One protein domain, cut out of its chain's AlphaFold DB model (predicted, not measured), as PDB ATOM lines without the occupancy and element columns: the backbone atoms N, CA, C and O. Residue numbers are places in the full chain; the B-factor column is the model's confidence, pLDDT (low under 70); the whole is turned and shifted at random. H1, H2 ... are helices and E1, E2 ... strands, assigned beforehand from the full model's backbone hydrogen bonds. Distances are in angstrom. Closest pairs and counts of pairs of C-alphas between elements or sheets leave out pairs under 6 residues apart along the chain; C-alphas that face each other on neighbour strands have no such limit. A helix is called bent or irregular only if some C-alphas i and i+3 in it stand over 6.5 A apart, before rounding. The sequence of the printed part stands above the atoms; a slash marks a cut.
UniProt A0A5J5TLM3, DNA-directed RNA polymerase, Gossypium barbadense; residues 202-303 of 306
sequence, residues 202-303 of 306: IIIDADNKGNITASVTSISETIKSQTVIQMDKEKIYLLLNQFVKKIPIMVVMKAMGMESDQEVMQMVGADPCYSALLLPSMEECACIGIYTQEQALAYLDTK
ATOM      1  N   ILE A 202     121.420 210.115 181.400       94.06
ATOM      2  CA  ILE A 202     122.212 210.097 180.169       94.06
ATOM      3  C   ILE A 202     122.585 208.645 179.867       94.06
ATOM      4  O   ILE A 202     123.139 207.949 180.723       94.06
ATOM      5  N   ILE A 203     122.259 208.200 178.659       94.12
ATOM      6  CA  ILE A 203     122.589 206.881 178.125       94.12
ATOM      7  C   ILE A 203     123.531 207.102 176.949       94.12
ATOM      8  O   ILE A 203     123.191 207.836 176.022       94.12
ATOM      9  N   ILE A 204     124.707 206.485 177.004       94.06
ATOM     10  CA  ILE A 204     125.694 206.515 175.924       94.06
ATOM     11  C   ILE A 204     125.618 205.175 175.205       94.06
ATOM     12  O   ILE A 204     125.710 204.131 175.850       94.06
ATOM     13  N   ASP A 205     125.438 205.226 173.892       92.88
ATOM     14  CA  ASP A 205     125.348 204.070 173.009       92.88
ATOM     15  C   ASP A 205     126.211 204.296 171.758       92.88
ATOM     16  O   ASP A 205     126.580 205.432 171.440       92.88
ATOM     17  N   ALA A 206     126.550 203.225 171.049       91.94
ATOM     18  CA  ALA A 206     127.242 203.286 169.769       91.94
ATOM     19  C   ALA A 206     126.294 202.813 168.661       91.94
ATOM     20  O   ALA A 206     125.789 201.695 168.704       91.94
ATOM     21  N   ASP A 207     126.056 203.664 167.661       84.50
ATOM     22  CA  ASP A 207     125.252 203.298 166.492       84.50
ATOM     23  C   ASP A 207     125.942 202.178 165.690       84.50
ATOM     24  O   ASP A 207     127.155 201.982 165.773       84.50
ATOM     25  N   ASN A 208     125.195 201.495 164.822       83.44
ATOM     26  CA  ASN A 208     125.695 200.433 163.940       83.44
ATOM     27  C   ASN A 208     126.864 200.884 163.043       83.44
ATOM     28  O   ASN A 208     127.613 200.059 162.526       83.44
ATOM     29  N   LYS A 209     127.014 202.197 162.839       82.81
ATOM     30  CA  LYS A 209     128.114 202.821 162.088       82.81
ATOM     31  C   LYS A 209     129.368 203.086 162.935       82.81
ATOM     32  O   LYS A 209     130.333 203.626 162.410       82.81
ATOM     33  N   GLY A 210     129.346 202.752 164.226       83.00
ATOM     34  CA  GLY A 210     130.410 203.041 165.191       83.00
ATOM     35  C   GLY A 210     130.382 204.463 165.764       83.00
ATOM     36  O   GLY A 210     131.276 204.831 166.521       83.00
ATOM     37  N   ASN A 211     129.369 205.267 165.426       86.75
ATOM     38  CA  ASN A 211     129.233 206.633 165.928       86.75
ATOM     39  C   ASN A 211     128.698 206.634 167.364       86.75
ATOM     40  O   ASN A 211     127.650 206.050 167.646       86.75
ATOM     41  N   ILE A 212     129.384 207.341 168.261       91.25
ATOM     42  CA  ILE A 212     128.976 207.466 169.663       91.25
ATOM     43  C   ILE A 212     127.819 208.465 169.770       91.25
ATOM     44  O   ILE A 212     127.898 209.596 169.277       91.25
ATOM     45  N   THR A 213     126.750 208.045 170.440       93.44
ATOM     46  CA  THR A 213     125.537 208.831 170.664       93.44
ATOM     47  C   THR A 213     125.209 208.866 172.151       93.44
ATOM     48  O   THR A 213     125.103 207.832 172.803       93.44
ATOM     49  N   ALA A 214     125.008 210.061 172.697       94.69
ATOM     50  CA  ALA A 214     124.483 210.264 174.039       94.69
ATOM     51  C   ALA A 214     123.024 210.712 173.941       94.69
ATOM     52  O   ALA A 214     122.710 211.691 173.268       94.69
ATOM     53  N   SER A 215     122.114 210.020 174.617       94.00
ATOM     54  CA  SER A 215     120.698 210.374 174.641       94.00
ATOM     55  C   SER A 215     120.184 210.522 176.065       94.00
ATOM     56  O   SER A 215     120.595 209.812 176.983       94.00
ATOM     57  N   VAL A 216     119.266 211.462 176.255       94.38
ATOM     58  CA  VAL A 216     118.545 211.649 177.511       94.38
ATOM     59  C   VAL A 216     117.067 211.841 177.206       94.38
ATOM     60  O   VAL A 216     116.677 212.695 176.414       94.38
ATOM     61  N   THR A 217     116.226 211.007 177.821       93.00
ATOM     62  CA  THR A 217     114.774 211.213 177.811       93.00
ATOM     63  C   THR A 217     114.394 211.966 179.074       93.00
ATOM     64  O   THR A 217     114.344 211.381 180.161       93.00
ATOM     65  N   SER A 218     114.138 213.258 178.913       91.06
ATOM     66  CA  SER A 218     113.793 214.174 179.990       91.06
ATOM     67  C   SER A 218     112.281 214.216 180.181       91.06
ATOM     68  O   SER A 218     111.524 214.422 179.233       91.06
ATOM     69  N   ILE A 219     111.826 213.990 181.410       87.81
ATOM     70  CA  ILE A 219     110.413 214.043 181.787       87.81
ATOM     71  C   ILE A 219     110.252 214.996 182.962       87.81
ATOM     72  O   ILE A 219     110.807 214.763 184.040       87.81
ATOM     73  N   SER A 220     109.472 216.047 182.723       83.81
ATOM     74  CA  SER A 220     108.918 216.945 183.733       83.81
ATOM     75  C   SER A 220     107.454 216.580 184.027       83.81
ATOM     76  O   SER A 220     106.939 215.580 183.523       83.81
ATOM     77  N   GLU A 221     106.774 217.370 184.862       72.38
ATOM     78  CA  GLU A 221     105.357 217.156 185.202       72.38
ATOM     79  C   GLU A 221     104.426 217.267 183.985       72.38
ATOM     80  O   GLU A 221     103.384 216.618 183.942       72.38
ATOM     81  N   THR A 222     104.817 218.057 182.983       73.50
ATOM     82  CA  THR A 222     103.967 218.423 181.843       73.50
ATOM     83  C   THR A 222     104.503 217.933 180.504       73.50
ATOM     84  O   THR A 222     103.717 217.671 179.594       73.50
ATOM     85  N   ILE A 223     105.825 217.803 180.354       80.50
ATOM     86  CA  ILE A 223     106.461 217.578 179.054       80.50
ATOM     87  C   ILE A 223     107.420 216.392 179.135       80.50
ATOM     88  O   ILE A 223     108.210 216.238 180.067       80.50
ATOM     89  N   LYS A 224     107.367 215.560 178.095       86.88
ATOM     90  CA  LYS A 224     108.376 214.550 177.789       86.88
ATOM     91  C   LYS A 224     109.124 214.990 176.536       86.88
ATOM     92  O   LYS A 224     108.502 215.165 175.492       86.88
ATOM     93  N   SER A 225     110.442 215.099 176.620       89.75
ATOM     94  CA  SER A 225     111.313 215.368 175.478       89.75
ATOM     95  C   SER A 225     112.475 214.382 175.444       89.75
ATOM     96  O   SER A 225     112.857 213.795 176.457       89.75
ATOM     97  N   GLN A 226     113.018 214.160 174.252       90.62
ATOM     98  CA  GLN A 226     114.226 213.375 174.067       90.62
ATOM     99  C   GLN A 226     115.265 214.268 173.408       90.62
ATOM    100  O   GLN A 226     115.004 214.846 172.354       90.62
ATOM    101  N   THR A 227     116.424 214.364 174.045       93.44
ATOM    102  CA  THR A 227     117.574 215.100 173.534       93.44
ATOM    103  C   THR A 227     118.656 214.106 173.173       93.44
ATOM    104  O   THR A 227     118.994 213.237 173.980       93.44
ATOM    105  N   VAL A 228     119.192 214.228 171.963       94.25
ATOM    106  CA  VAL A 228     120.241 213.347 171.458       94.25
ATOM    107  C   VAL A 228     121.434 214.193 171.031       94.25
ATOM    108  O   VAL A 228     121.288 215.154 170.284       94.25
ATOM    109  N   ILE A 229     122.618 213.839 171.515       94.94
ATOM    110  CA  ILE A 229     123.898 214.400 171.097       94.94
ATOM    111  C   ILE A 229     124.643 213.292 170.366       94.94
ATOM    112  O   ILE A 229     124.886 212.228 170.930       94.94
ATOM    113  N   GLN A 230     124.993 213.532 169.110       93.44
ATOM    114  CA  GLN A 230     125.655 212.549 168.263       93.44
ATOM    115  C   GLN A 230     126.989 213.095 167.768       93.44
ATOM    116  O   GLN A 230     127.065 214.230 167.294       93.44
ATOM    117  N   MET A 231     128.023 212.259 167.829       91.06
ATOM    118  CA  MET A 231     129.284 212.514 167.146       91.06
ATOM    119  C   MET A 231     129.224 211.942 165.723       91.06
ATOM    120  O   MET A 231     128.907 210.771 165.526       91.06
ATOM    121  N   ASP A 232     129.497 212.771 164.720       89.19
ATOM    122  CA  ASP A 232     129.529 212.391 163.306       89.19
ATOM    123  C   ASP A 232     130.730 213.062 162.634       89.19
ATOM    124  O   ASP A 232     130.823 214.288 162.630       89.19
ATOM    125  N   LYS A 233     131.650 212.264 162.074       87.00
ATOM    126  CA  LYS A 233     132.902 212.739 161.446       87.00
ATOM    127  C   LYS A 233     133.678 213.732 162.328       87.00
ATOM    128  O   LYS A 233     133.976 214.838 161.887       87.00
ATOM    129  N   GLU A 234     133.939 213.347 163.581       86.94
ATOM    130  CA  GLU A 234     134.668 214.152 164.589       86.94
ATOM    131  C   GLU A 234     133.978 215.468 164.996       86.94
ATOM    132  O   GLU A 234     134.543 216.284 165.717       86.94
ATOM    133  N   LYS A 235     132.721 215.667 164.585       91.56
ATOM    134  CA  LYS A 235     131.917 216.833 164.948       91.56
ATOM    135  C   LYS A 235     130.738 216.432 165.808       91.56
ATOM    136  O   LYS A 235     130.130 215.380 165.602       91.56
ATOM    137  N   ILE A 236     130.399 217.279 166.770       93.69
ATOM    138  CA  ILE A 236     129.336 217.008 167.733       93.69
ATOM    139  C   ILE A 236     128.097 217.809 167.344       93.69
ATOM    140  O   ILE A 236     128.136 219.034 167.201       93.69
ATOM    141  N   TYR A 237     126.977 217.105 167.217       94.88
ATOM    142  CA  TYR A 237     125.700 217.683 166.832       94.88
ATOM    143  C   TYR A 237     124.614 217.401 167.865       94.88
ATOM    144  O   TYR A 237     124.536 216.309 168.428       94.88
ATOM    145  N   LEU A 238     123.731 218.376 168.049       94.88
ATOM    146  CA  LEU A 238     122.471 218.251 168.760       94.88
ATOM    147  C   LEU A 238     121.362 217.848 167.782       94.88
ATOM    148  O   LEU A 238     121.146 218.494 166.752       94.88
ATOM    149  N   LEU A 239     120.641 216.790 168.132       92.25
ATOM    150  CA  LEU A 239     119.443 216.322 167.458       92.25
ATOM    151  C   LEU A 239     118.261 216.472 168.422       92.25
ATOM    152  O   LEU A 239     118.214 215.866 169.496       92.25
ATOM    153  N   LEU A 240     117.306 217.299 168.011       90.62
ATOM    154  CA  LEU A 240     116.034 217.515 168.688       90.62
ATOM    155  C   LEU A 240     114.908 217.380 167.673       90.62
ATOM    156  O   LEU A 240     115.060 217.792 166.526       90.62
ATOM    157  N   ASN A 241     113.761 216.865 168.113       86.12
ATOM    158  CA  ASN A 241     112.598 216.671 167.243       86.12
ATOM    159  C   ASN A 241     112.057 217.989 166.659       86.12
ATOM    160  O   ASN A 241     111.383 217.972 165.638       86.12
ATOM    161  N   GLN A 242     112.332 219.119 167.312       86.69
ATOM    162  CA  GLN A 242     111.907 220.450 166.884       86.69
ATOM    163  C   GLN A 242     112.715 220.992 165.693       86.69
ATOM    164  O   GLN A 242     112.259 221.910 165.014       86.69
ATOM    165  N   PHE A 243     113.908 220.449 165.436       88.19
ATOM    166  CA  PHE A 243     114.782 220.908 164.361       88.19
ATOM    167  C   PHE A 243     114.775 219.918 163.197       88.19
ATOM    168  O   PHE A 243     114.945 218.715 163.380       88.19
ATOM    169  N   VAL A 244     114.645 220.432 161.970       83.12
ATOM    170  CA  VAL A 244     114.649 219.599 160.749       83.12
ATOM    171  C   VAL A 244     116.044 219.028 160.461       83.12
ATOM    172  O   VAL A 244     116.190 217.968 159.855       83.12
ATOM    173  N   LYS A 245     117.095 219.747 160.869       87.94
ATOM    174  CA  LYS A 245     118.499 219.388 160.636       87.94
ATOM    175  C   LYS A 245     119.252 219.310 161.959       87.94
ATOM    176  O   LYS A 245     118.930 220.024 162.902       87.94
ATOM    177  N   LYS A 246     120.300 218.481 161.989       91.50
ATOM    178  CA  LYS A 246     121.255 218.419 163.101       91.50
ATOM    179  C   LYS A 246     121.933 219.783 163.297       91.50
ATOM    180  O   LYS A 246     122.346 220.406 162.318       91.50
ATOM    181  N   ILE A 247     122.035 220.237 164.542       94.62
ATOM    182  CA  ILE A 247     122.581 221.553 164.896       94.62
ATOM    183  C   ILE A 247     123.985 221.375 165.489       94.62
ATOM    184  O   ILE A 247     124.140 220.531 166.369       94.62
ATOM    185  N   PRO A 248     125.017 222.123 165.057       95.25
ATOM    186  CA  PRO A 248     126.347 222.037 165.666       95.25
ATOM    187  C   PRO A 248     126.314 222.416 167.151       95.25
ATOM    188  O   PRO A 248     125.703 223.424 167.515       95.25
ATOM    189  N   ILE A 249     126.988 221.646 168.014       94.81
ATOM    190  CA  ILE A 249     126.911 221.852 169.471       94.81
ATOM    191  C   ILE A 249     127.390 223.245 169.899       94.81
ATOM    192  O   ILE A 249     126.786 223.858 170.771       94.81
ATOM    193  N   MET A 250     128.417 223.788 169.239       94.69
ATOM    194  CA  MET A 250     128.973 225.107 169.564       94.69
ATOM    195  C   MET A 250     127.959 226.236 169.352       94.69
ATOM    196  O   MET A 250     127.917 227.175 170.141       94.69
ATOM    197  N   VAL A 251     127.083 226.116 168.346       95.12
ATOM    198  CA  VAL A 251     125.997 227.083 168.115       95.12
ATOM    199  C   VAL A 251     125.003 227.053 169.274       95.12
ATOM    200  O   VAL A 251     124.554 228.100 169.731       95.12
ATOM    201  N   VAL A 252     124.694 225.862 169.792       94.81
ATOM    202  CA  VAL A 252     123.805 225.695 170.950       94.81
ATOM    203  C   VAL A 252     124.430 226.311 172.202       94.81
ATOM    204  O   VAL A 252     123.752 227.046 172.912       94.81
ATOM    205  N   MET A 253     125.721 226.072 172.447       95.12
ATOM    206  CA  MET A 253     126.432 226.633 173.604       95.12
ATOM    207  C   MET A 253     126.445 228.167 173.573       95.12
ATOM    208  O   MET A 253     126.121 228.803 174.577       95.12
ATOM    209  N   LYS A 254     126.706 228.767 172.402       94.56
ATOM    210  CA  LYS A 254     126.617 230.224 172.209       94.56
ATOM    211  C   LYS A 254     125.195 230.748 172.414       94.56
ATOM    212  O   LYS A 254     125.014 231.749 173.100       94.56
ATOM    213  N   ALA A 255     124.172 230.053 171.908       94.88
ATOM    214  CA  ALA A 255     122.770 230.419 172.140       94.88
ATOM    215  C   ALA A 255     122.377 230.362 173.632       94.88
ATOM    216  O   ALA A 255     121.564 231.168 174.088       94.88
ATOM    217  N   MET A 256     122.983 229.451 174.405       94.56
ATOM    218  CA  MET A 256     122.812 229.349 175.860       94.56
ATOM    219  C   MET A 256     123.575 230.425 176.656       94.56
ATOM    220  O   MET A 256     123.441 230.467 177.876       94.56
ATOM    221  N   GLY A 257     124.326 231.308 175.986       93.25
ATOM    222  CA  GLY A 257     125.029 232.445 176.591       93.25
ATOM    223  C   GLY A 257     126.540 232.264 176.742       93.25
ATOM    224  O   GLY A 257     127.206 233.175 177.224       93.25
ATOM    225  N   MET A 258     127.103 231.127 176.316       93.25
ATOM    226  CA  MET A 258     128.551 230.893 176.348       93.25
ATOM    227  C   MET A 258     129.191 231.383 175.049       93.25
ATOM    228  O   MET A 258     129.399 230.616 174.107       93.25
ATOM    229  N   GLU A 259     129.458 232.686 174.970       91.19
ATOM    230  CA  GLU A 259     130.006 233.312 173.760       91.19
ATOM    231  C   GLU A 259     131.485 232.967 173.543       91.19
ATOM    232  O   GLU A 259     131.917 232.768 172.405       91.19
ATOM    233  N   SER A 260     132.254 232.850 174.629       93.50
ATOM    234  CA  SER A 260     133.680 232.538 174.578       93.50
ATOM    235  C   SER A 260     133.914 231.042 174.392       93.50
ATOM    236  O   SER A 260     133.543 230.226 175.235       93.50
ATOM    237  N   ASP A 261     134.621 230.667 173.325       91.44
ATOM    238  CA  ASP A 261     134.955 229.260 173.078       91.44
ATOM    239  C   ASP A 261     135.857 228.676 174.178       91.44
ATOM    240  O   ASP A 261     135.785 227.487 174.491       91.44
ATOM    241  N   GLN A 262     136.669 229.524 174.820       90.75
ATOM    242  CA  GLN A 262     137.491 229.130 175.962       90.75
ATOM    243  C   GLN A 262     136.630 228.695 177.156       90.75
ATOM    244  O   GLN A 262     136.994 227.756 177.863       90.75
ATOM    245  N   GLU A 263     135.487 229.346 177.372       92.06
ATOM    246  CA  GLU A 263     134.552 228.994 178.444       92.06
ATOM    247  C   GLU A 263     133.917 227.622 178.180       92.06
ATOM    248  O   GLU A 263     133.870 226.769 179.068       92.06
ATOM    249  N   VAL A 264     133.508 227.369 176.931       91.88
ATOM    250  CA  VAL A 264     132.964 226.069 176.508       91.88
ATOM    251  C   VAL A 264     133.989 224.954 176.723       91.88
ATOM    252  O   VAL A 264     133.652 223.903 177.267       91.88
ATOM    253  N   MET A 265     135.253 225.195 176.370       90.56
ATOM    254  CA  MET A 265     136.343 224.238 176.585       90.56
ATOM    255  C   MET A 265     136.550 223.905 178.061       90.56
ATOM    256  O   MET A 265     136.610 222.733 178.432       90.56
ATOM    257  N   GLN A 266     136.603 224.926 178.915       90.44
ATOM    258  CA  GLN A 266     136.779 224.743 180.356       90.44
ATOM    259  C   GLN A 266     135.615 223.978 180.997       90.44
ATOM    260  O   GLN A 266     135.839 223.216 181.939       90.44
ATOM    261  N   MET A 267     134.398 224.132 180.469       90.25
ATOM    262  CA  MET A 267     133.218 223.395 180.930       90.25
ATOM    263  C   MET A 267     133.237 221.913 180.547       90.25
ATOM    264  O   MET A 267     132.769 221.082 181.325       90.25
ATOM    265  N   VAL A 268     133.763 221.564 179.368       90.19
ATOM    266  CA  VAL A 268     133.889 220.157 178.947       90.19
ATOM    267  C   VAL A 268     134.995 219.454 179.737       90.19
ATOM    268  O   VAL A 268     134.800 218.333 180.208       90.19
ATOM    269  N   GLY A 269     136.141 220.112 179.917       88.81
ATOM    270  CA  GLY A 269     137.219 219.613 180.763       88.81
ATOM    271  C   GLY A 269     138.563 220.285 180.494       88.81
ATOM    272  O   GLY A 269     138.827 220.781 179.405       88.81
ATOM    273  N   ALA A 270     139.443 220.261 181.495       86.38
ATOM    274  CA  ALA A 270     140.760 220.901 181.427       86.38
ATOM    275  C   ALA A 270     141.838 220.066 180.707       86.38
ATOM    276  O   ALA A 270     142.939 220.565 180.476       86.38
ATOM    277  N   ASP A 271     141.560 218.799 180.385       90.38
ATOM    278  CA  ASP A 271     142.515 217.938 179.685       90.38
ATOM    279  C   ASP A 271     142.653 218.370 178.208       90.38
ATOM    280  O   ASP A 271     141.637 218.466 177.507       90.38
ATOM    281  N   PRO A 272     143.884 218.586 177.701       87.12
ATOM    282  CA  PRO A 272     144.134 218.907 176.295       87.12
ATOM    283  C   PRO A 272     143.480 217.939 175.298       87.12
ATOM    284  O   PRO A 272     143.120 218.352 174.196       87.12
ATOM    285  N   CYS A 273     143.268 216.675 175.667       89.31
ATOM    286  CA  CYS A 273     142.617 215.692 174.803       89.31
ATOM    287  C   CYS A 273     141.182 216.101 174.429       89.31
ATOM    288  O   CYS A 273     140.771 215.931 173.282       89.31
ATOM    289  N   TYR A 274     140.426 216.689 175.360       87.75
ATOM    290  CA  TYR A 274     139.065 217.160 175.078       87.75
ATOM    291  C   TYR A 274     139.063 218.378 174.157       87.75
ATOM    292  O   TYR A 274     138.191 218.498 173.296       87.75
ATOM    293  N   SER A 275     140.080 219.235 174.288       84.88
ATOM    294  CA  SER A 275     140.242 220.400 173.419       84.88
ATOM    295  C   SER A 275     140.480 219.999 171.963       84.88
ATOM    296  O   SER A 275     139.877 220.571 171.057       84.88
ATOM    297  N   ALA A 276     141.263 218.938 171.747       88.50
ATOM    298  CA  ALA A 276     141.508 218.386 170.421       88.50
ATOM    299  C   ALA A 276     140.232 217.799 169.793       88.50
ATOM    300  O   ALA A 276     139.993 217.991 168.605       88.50
ATOM    301  N   LEU A 277     139.386 217.135 170.590       89.06
ATOM    302  CA  LEU A 277     138.125 216.545 170.119       89.06
ATOM    303  C   LEU A 277     137.059 217.591 169.766       89.06
ATOM    304  O   LEU A 277     136.224 217.342 168.899       89.06
ATOM    305  N   LEU A 278     137.051 218.745 170.439       91.50
ATOM    306  CA  LEU A 278     136.044 219.785 170.210       91.50
ATOM    307  C   LEU A 278     136.458 220.788 169.114       91.50
ATOM    308  O   LEU A 278     135.587 221.428 168.518       91.50
ATOM    309  N   LEU A 279     137.752 220.870 168.776       91.56
ATOM    310  CA  LEU A 279     138.291 221.783 167.761       91.56
ATOM    311  C   LEU A 279     137.572 221.704 166.392       91.56
ATOM    312  O   LEU A 279     137.160 222.759 165.903       91.56
ATOM    313  N   PRO A 280     137.278 220.522 165.802       93.56
ATOM    314  CA  PRO A 280     136.558 220.449 164.523       93.56
ATOM    315  C   PRO A 280     135.137 221.034 164.580       93.56
ATOM    316  O   PRO A 280     134.605 221.519 163.576       93.56
ATOM    317  N   SER A 281     134.500 220.991 165.756       93.88
ATOM    318  CA  SER A 281     133.168 221.574 165.974       93.88
ATOM    319  C   SER A 281     133.235 223.097 166.137       93.88
ATOM    320  O   SER A 281     132.299 223.797 165.748       93.88
ATOM    321  N   MET A 282     134.336 223.620 166.683       92.25
ATOM    322  CA  MET A 282     134.599 225.061 166.757       92.25
ATOM    323  C   MET A 282     134.876 225.661 165.387       92.25
ATOM    324  O   MET A 282     134.281 226.679 165.039       92.25
ATOM    325  N   GLU A 283     135.726 225.011 164.594       92.50
ATOM    326  CA  GLU A 283     136.030 225.442 163.229       92.50
ATOM    327  C   GLU A 283     134.757 225.517 162.380       92.50
ATOM    328  O   GLU A 283     134.529 226.506 161.687       92.50
ATOM    329  N   GLU A 284     133.862 224.527 162.499       93.56
ATOM    330  CA  GLU A 284     132.563 224.562 161.823       93.56
ATOM    331  C   GLU A 284     131.713 225.767 162.253       93.56
ATOM    332  O   GLU A 284     131.114 226.428 161.407       93.56
ATOM    333  N   CYS A 285     131.683 226.091 163.547       92.75
ATOM    334  CA  CYS A 285     130.945 227.246 164.059       92.75
ATOM    335  C   CYS A 285     131.528 228.577 163.557       92.75
ATOM    336  O   CYS A 285     130.771 229.450 163.120       92.75
ATOM    337  N   ALA A 286     132.858 228.701 163.537       92.19
ATOM    338  CA  ALA A 286     133.561 229.864 163.005       92.19
ATOM    339  C   ALA A 286     133.330 230.034 161.493       92.19
ATOM    340  O   ALA A 286     133.083 231.148 161.032       92.19
ATOM    341  N   CYS A 287     133.312 228.940 160.720       92.88
ATOM    342  CA  CYS A 287     132.985 228.966 159.290       92.88
ATOM    343  C   CYS A 287     131.545 229.419 159.008       92.88
ATOM    344  O   CYS A 287     131.295 230.042 157.978       92.88
ATOM    345  N   ILE A 288     130.596 229.114 159.901       91.06
ATOM    346  CA  ILE A 288     129.208 229.595 159.793       91.06
ATOM    347  C   ILE A 288     129.117 231.096 160.141       91.06
ATOM    348  O   ILE A 288     128.173 231.763 159.720       91.06
ATOM    349  N   GLY A 289     130.108 231.645 160.851       91.81
ATOM    350  CA  GLY A 289     130.186 233.064 161.199       91.81
ATOM    351  C   GLY A 289     129.353 233.452 162.422       91.81
ATOM    352  O   GLY A 289     128.857 234.574 162.481       91.81
ATOM    353  N   ILE A 290     129.169 232.531 163.374       93.50
ATOM    354  CA  ILE A 290     128.392 232.763 164.600       93.50
ATOM    355  C   ILE A 290     129.345 233.011 165.769       93.50
ATOM    356  O   ILE A 290     130.061 232.102 166.194       93.50
ATOM    357  N   TYR A 291     129.310 234.223 166.320       91.94
ATOM    358  CA  TYR A 291     130.167 234.630 167.437       91.94
ATOM    359  C   TYR A 291     129.374 235.078 168.666       91.94
ATOM    360  O   TYR A 291     129.821 234.824 169.781       91.94
ATOM    361  N   THR A 292     128.203 235.691 168.471       94.06
ATOM    362  CA  THR A 292     127.369 236.227 169.558       94.06
ATOM    363  C   THR A 292     126.139 235.367 169.831       94.06
ATOM    364  O   THR A 292     125.691 234.595 168.972       94.06
ATOM    365  N   GLN A 293     125.554 235.529 171.019       95.50
ATOM    366  CA  GLN A 293     124.317 234.842 171.395       95.50
ATOM    367  C   GLN A 293     123.159 235.166 170.435       95.50
ATOM    368  O   GLN A 293     122.438 234.265 170.005       95.50
ATOM    369  N   GLU A 294     123.003 236.434 170.050       94.88
ATOM    370  CA  GLU A 294     121.931 236.887 169.151       94.88
ATOM    371  C   GLU A 294     122.013 236.220 167.771       94.88
ATOM    372  O   GLU A 294     121.002 235.770 167.229       94.88
ATOM    373  N   GLN A 295     123.224 236.088 167.221       94.81
ATOM    374  CA  GLN A 295     123.458 235.404 165.946       94.81
ATOM    375  C   GLN A 295     123.126 233.914 166.037       94.81
ATOM    376  O   GLN A 295     122.546 233.348 165.108       94.81
ATOM    377  N   ALA A 296     123.479 233.274 167.154       94.31
ATOM    378  CA  ALA A 296     123.179 231.869 167.384       94.31
ATOM    379  C   ALA A 296     121.665 231.626 167.485       94.31
ATOM    380  O   ALA A 296     121.155 230.705 166.848       94.31
ATOM    381  N   LEU A 297     120.935 232.477 168.214       94.69
ATOM    382  CA  LEU A 297     119.474 232.408 168.316       94.69
ATOM    383  C   LEU A 297     118.802 232.621 166.954       94.69
ATOM    384  O   LEU A 297     117.992 231.792 166.543       94.69
ATOM    385  N   ALA A 298     119.220 233.644 166.204       94.19
ATOM    386  CA  ALA A 298     118.717 233.886 164.854       94.19
ATOM    387  C   ALA A 298     118.981 232.693 163.919       94.19
ATOM    388  O   ALA A 298     118.125 232.325 163.114       94.19
ATOM    389  N   TYR A 299     120.146 232.043 164.035       92.94
ATOM    390  CA  TYR A 299     120.436 230.824 163.281       92.94
ATOM    391  C   TYR A 299     119.478 229.687 163.647       92.94
ATOM    392  O   TYR A 299     118.954 229.032 162.740       92.94
ATOM    393  N   LEU A 300     119.236 229.454 164.942       92.44
ATOM    394  CA  LEU A 300     118.323 228.412 165.419       92.44
ATOM    395  C   LEU A 300     116.894 228.641 164.917       92.44
ATOM    396  O   LEU A 300     116.283 227.685 164.441       92.44
ATOM    397  N   ASP A 301     116.411 229.885 164.916       92.06
ATOM    398  CA  ASP A 301     115.076 230.237 164.416       92.06
ATOM    399  C   ASP A 301     114.877 229.825 162.951       92.06
ATOM    400  O   ASP A 301     113.830 229.290 162.590       92.06
ATOM    401  N   THR A 302     115.909 229.946 162.104       90.69
ATOM    402  CA  THR A 302     115.828 229.484 160.701       90.69
ATOM    403  C   THR A 302     115.737 227.962 160.542       90.69
ATOM    404  O   THR A 302     115.507 227.472 159.432       90.69
ATOM    405  N   LYS A 303     116.006 227.194 161.605       87.62
ATOM    406  CA  LYS A 303     116.060 225.722 161.592       87.62
ATOM    407  C   LYS A 303     114.898 225.061 162.324       87.62
ATOM    408  O   LYS A 303     114.779 223.834 162.236       87.62
TER     409      LYS A 303
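This is residues 202 to 303 of the 306 residues of the protein "DNA-directed RNA polymerase" of Gossypium barbadense (UniProt A0A5J5TLM3). A twisted sheet of four strands makes one side of the domain, and four crossed helices cluster beyond its E4 edge, with H1 and H3 next to E4 and H2 and H4 farther from the sheet. At the far end of the E2 and E3 hairpin, residues 219 to 224 stick out free. The printed part has 102 residues, with four named strands followed by four named helices, E1 E2 E3 E4 H1 H2 H3 H4, in the mixed class. The sheet runs E1 E2 E3 E4, all antiparallel, a meander in which each strand is the antiparallel neighbour of the one before. The whole is compact, with a radius of gyration of the C-alphas of 14.1 A and spans of 33 by 31 by 24 A.

E1, residues 202 to 206, begins with C-alpha 202 at (122.212, 210.097, 180.169). E2 is residues 212 to 219, 23.1 A long, and E3 is residues 224 to 232, 25.7 A long. E4 is residues 235 to 240, 16.3 A long. H1 is residues 249 to 255, with C-alpha 249 at (126.911, 221.852, 169.471), and H2 is residues 261 to 268. H3, residues 272 to 288, is 24.7 A long. It is irregular, with C-alphas 277 and 280 7.0 A apart, and has a kink of 40 degrees near residue 279. H4, residues 293 to 301, ends with C-alpha 301 at (115.076, 230.237, 164.416).

In the hairpin of E1 and E2, N 203 and O 215 are 2.9 A apart, within hydrogen-bond range. In that of E2 and E3, N 214 and O 229 are 2.8 A apart, and in that of E3 and E4, N 230 and O 237 are 2.9 A apart. The sheet is only just strongly twisted, its C-alphas up to 4.1 A off the best plane. Residues 247 to 248 pair antiparallel with residues 237 to 238 of E4. H1 is on the sheet at a height of 6.6 A, over none of its strands; its closest C-alphas to E4 are those of Ile 249 and Tyr 237, 5.1 A apart. H3 only grazes the sheet, with residues 277 to 284. H3 touches H1 with residues 281 to 285 alone, closest at the C-alphas of Cys 285 and Met 250, 6.2 A, at a steep tilt of 66 degrees. H2 and H3 form a helical hairpin and touch at Met 265 and Ser 275, whose C-alphas are 6.3 A apart. H4 touches H1, closest at the C-alphas of Gln 293 and Ala 255, 4.7 A. H2 and H4 are apart. Every O i to N i+4 pair is within hydrogen-bond range in H1, H2 and H4; in H3 11 of 13 are.

The two C-alphas farthest apart are those of Thr 222 and Pro 272, 40.6 A. The printed part has no cut and no long link; the link E4 to H1 is short, the others tight. The mean pLDDT of the printed part is 90.9, and no printed residue is under 70.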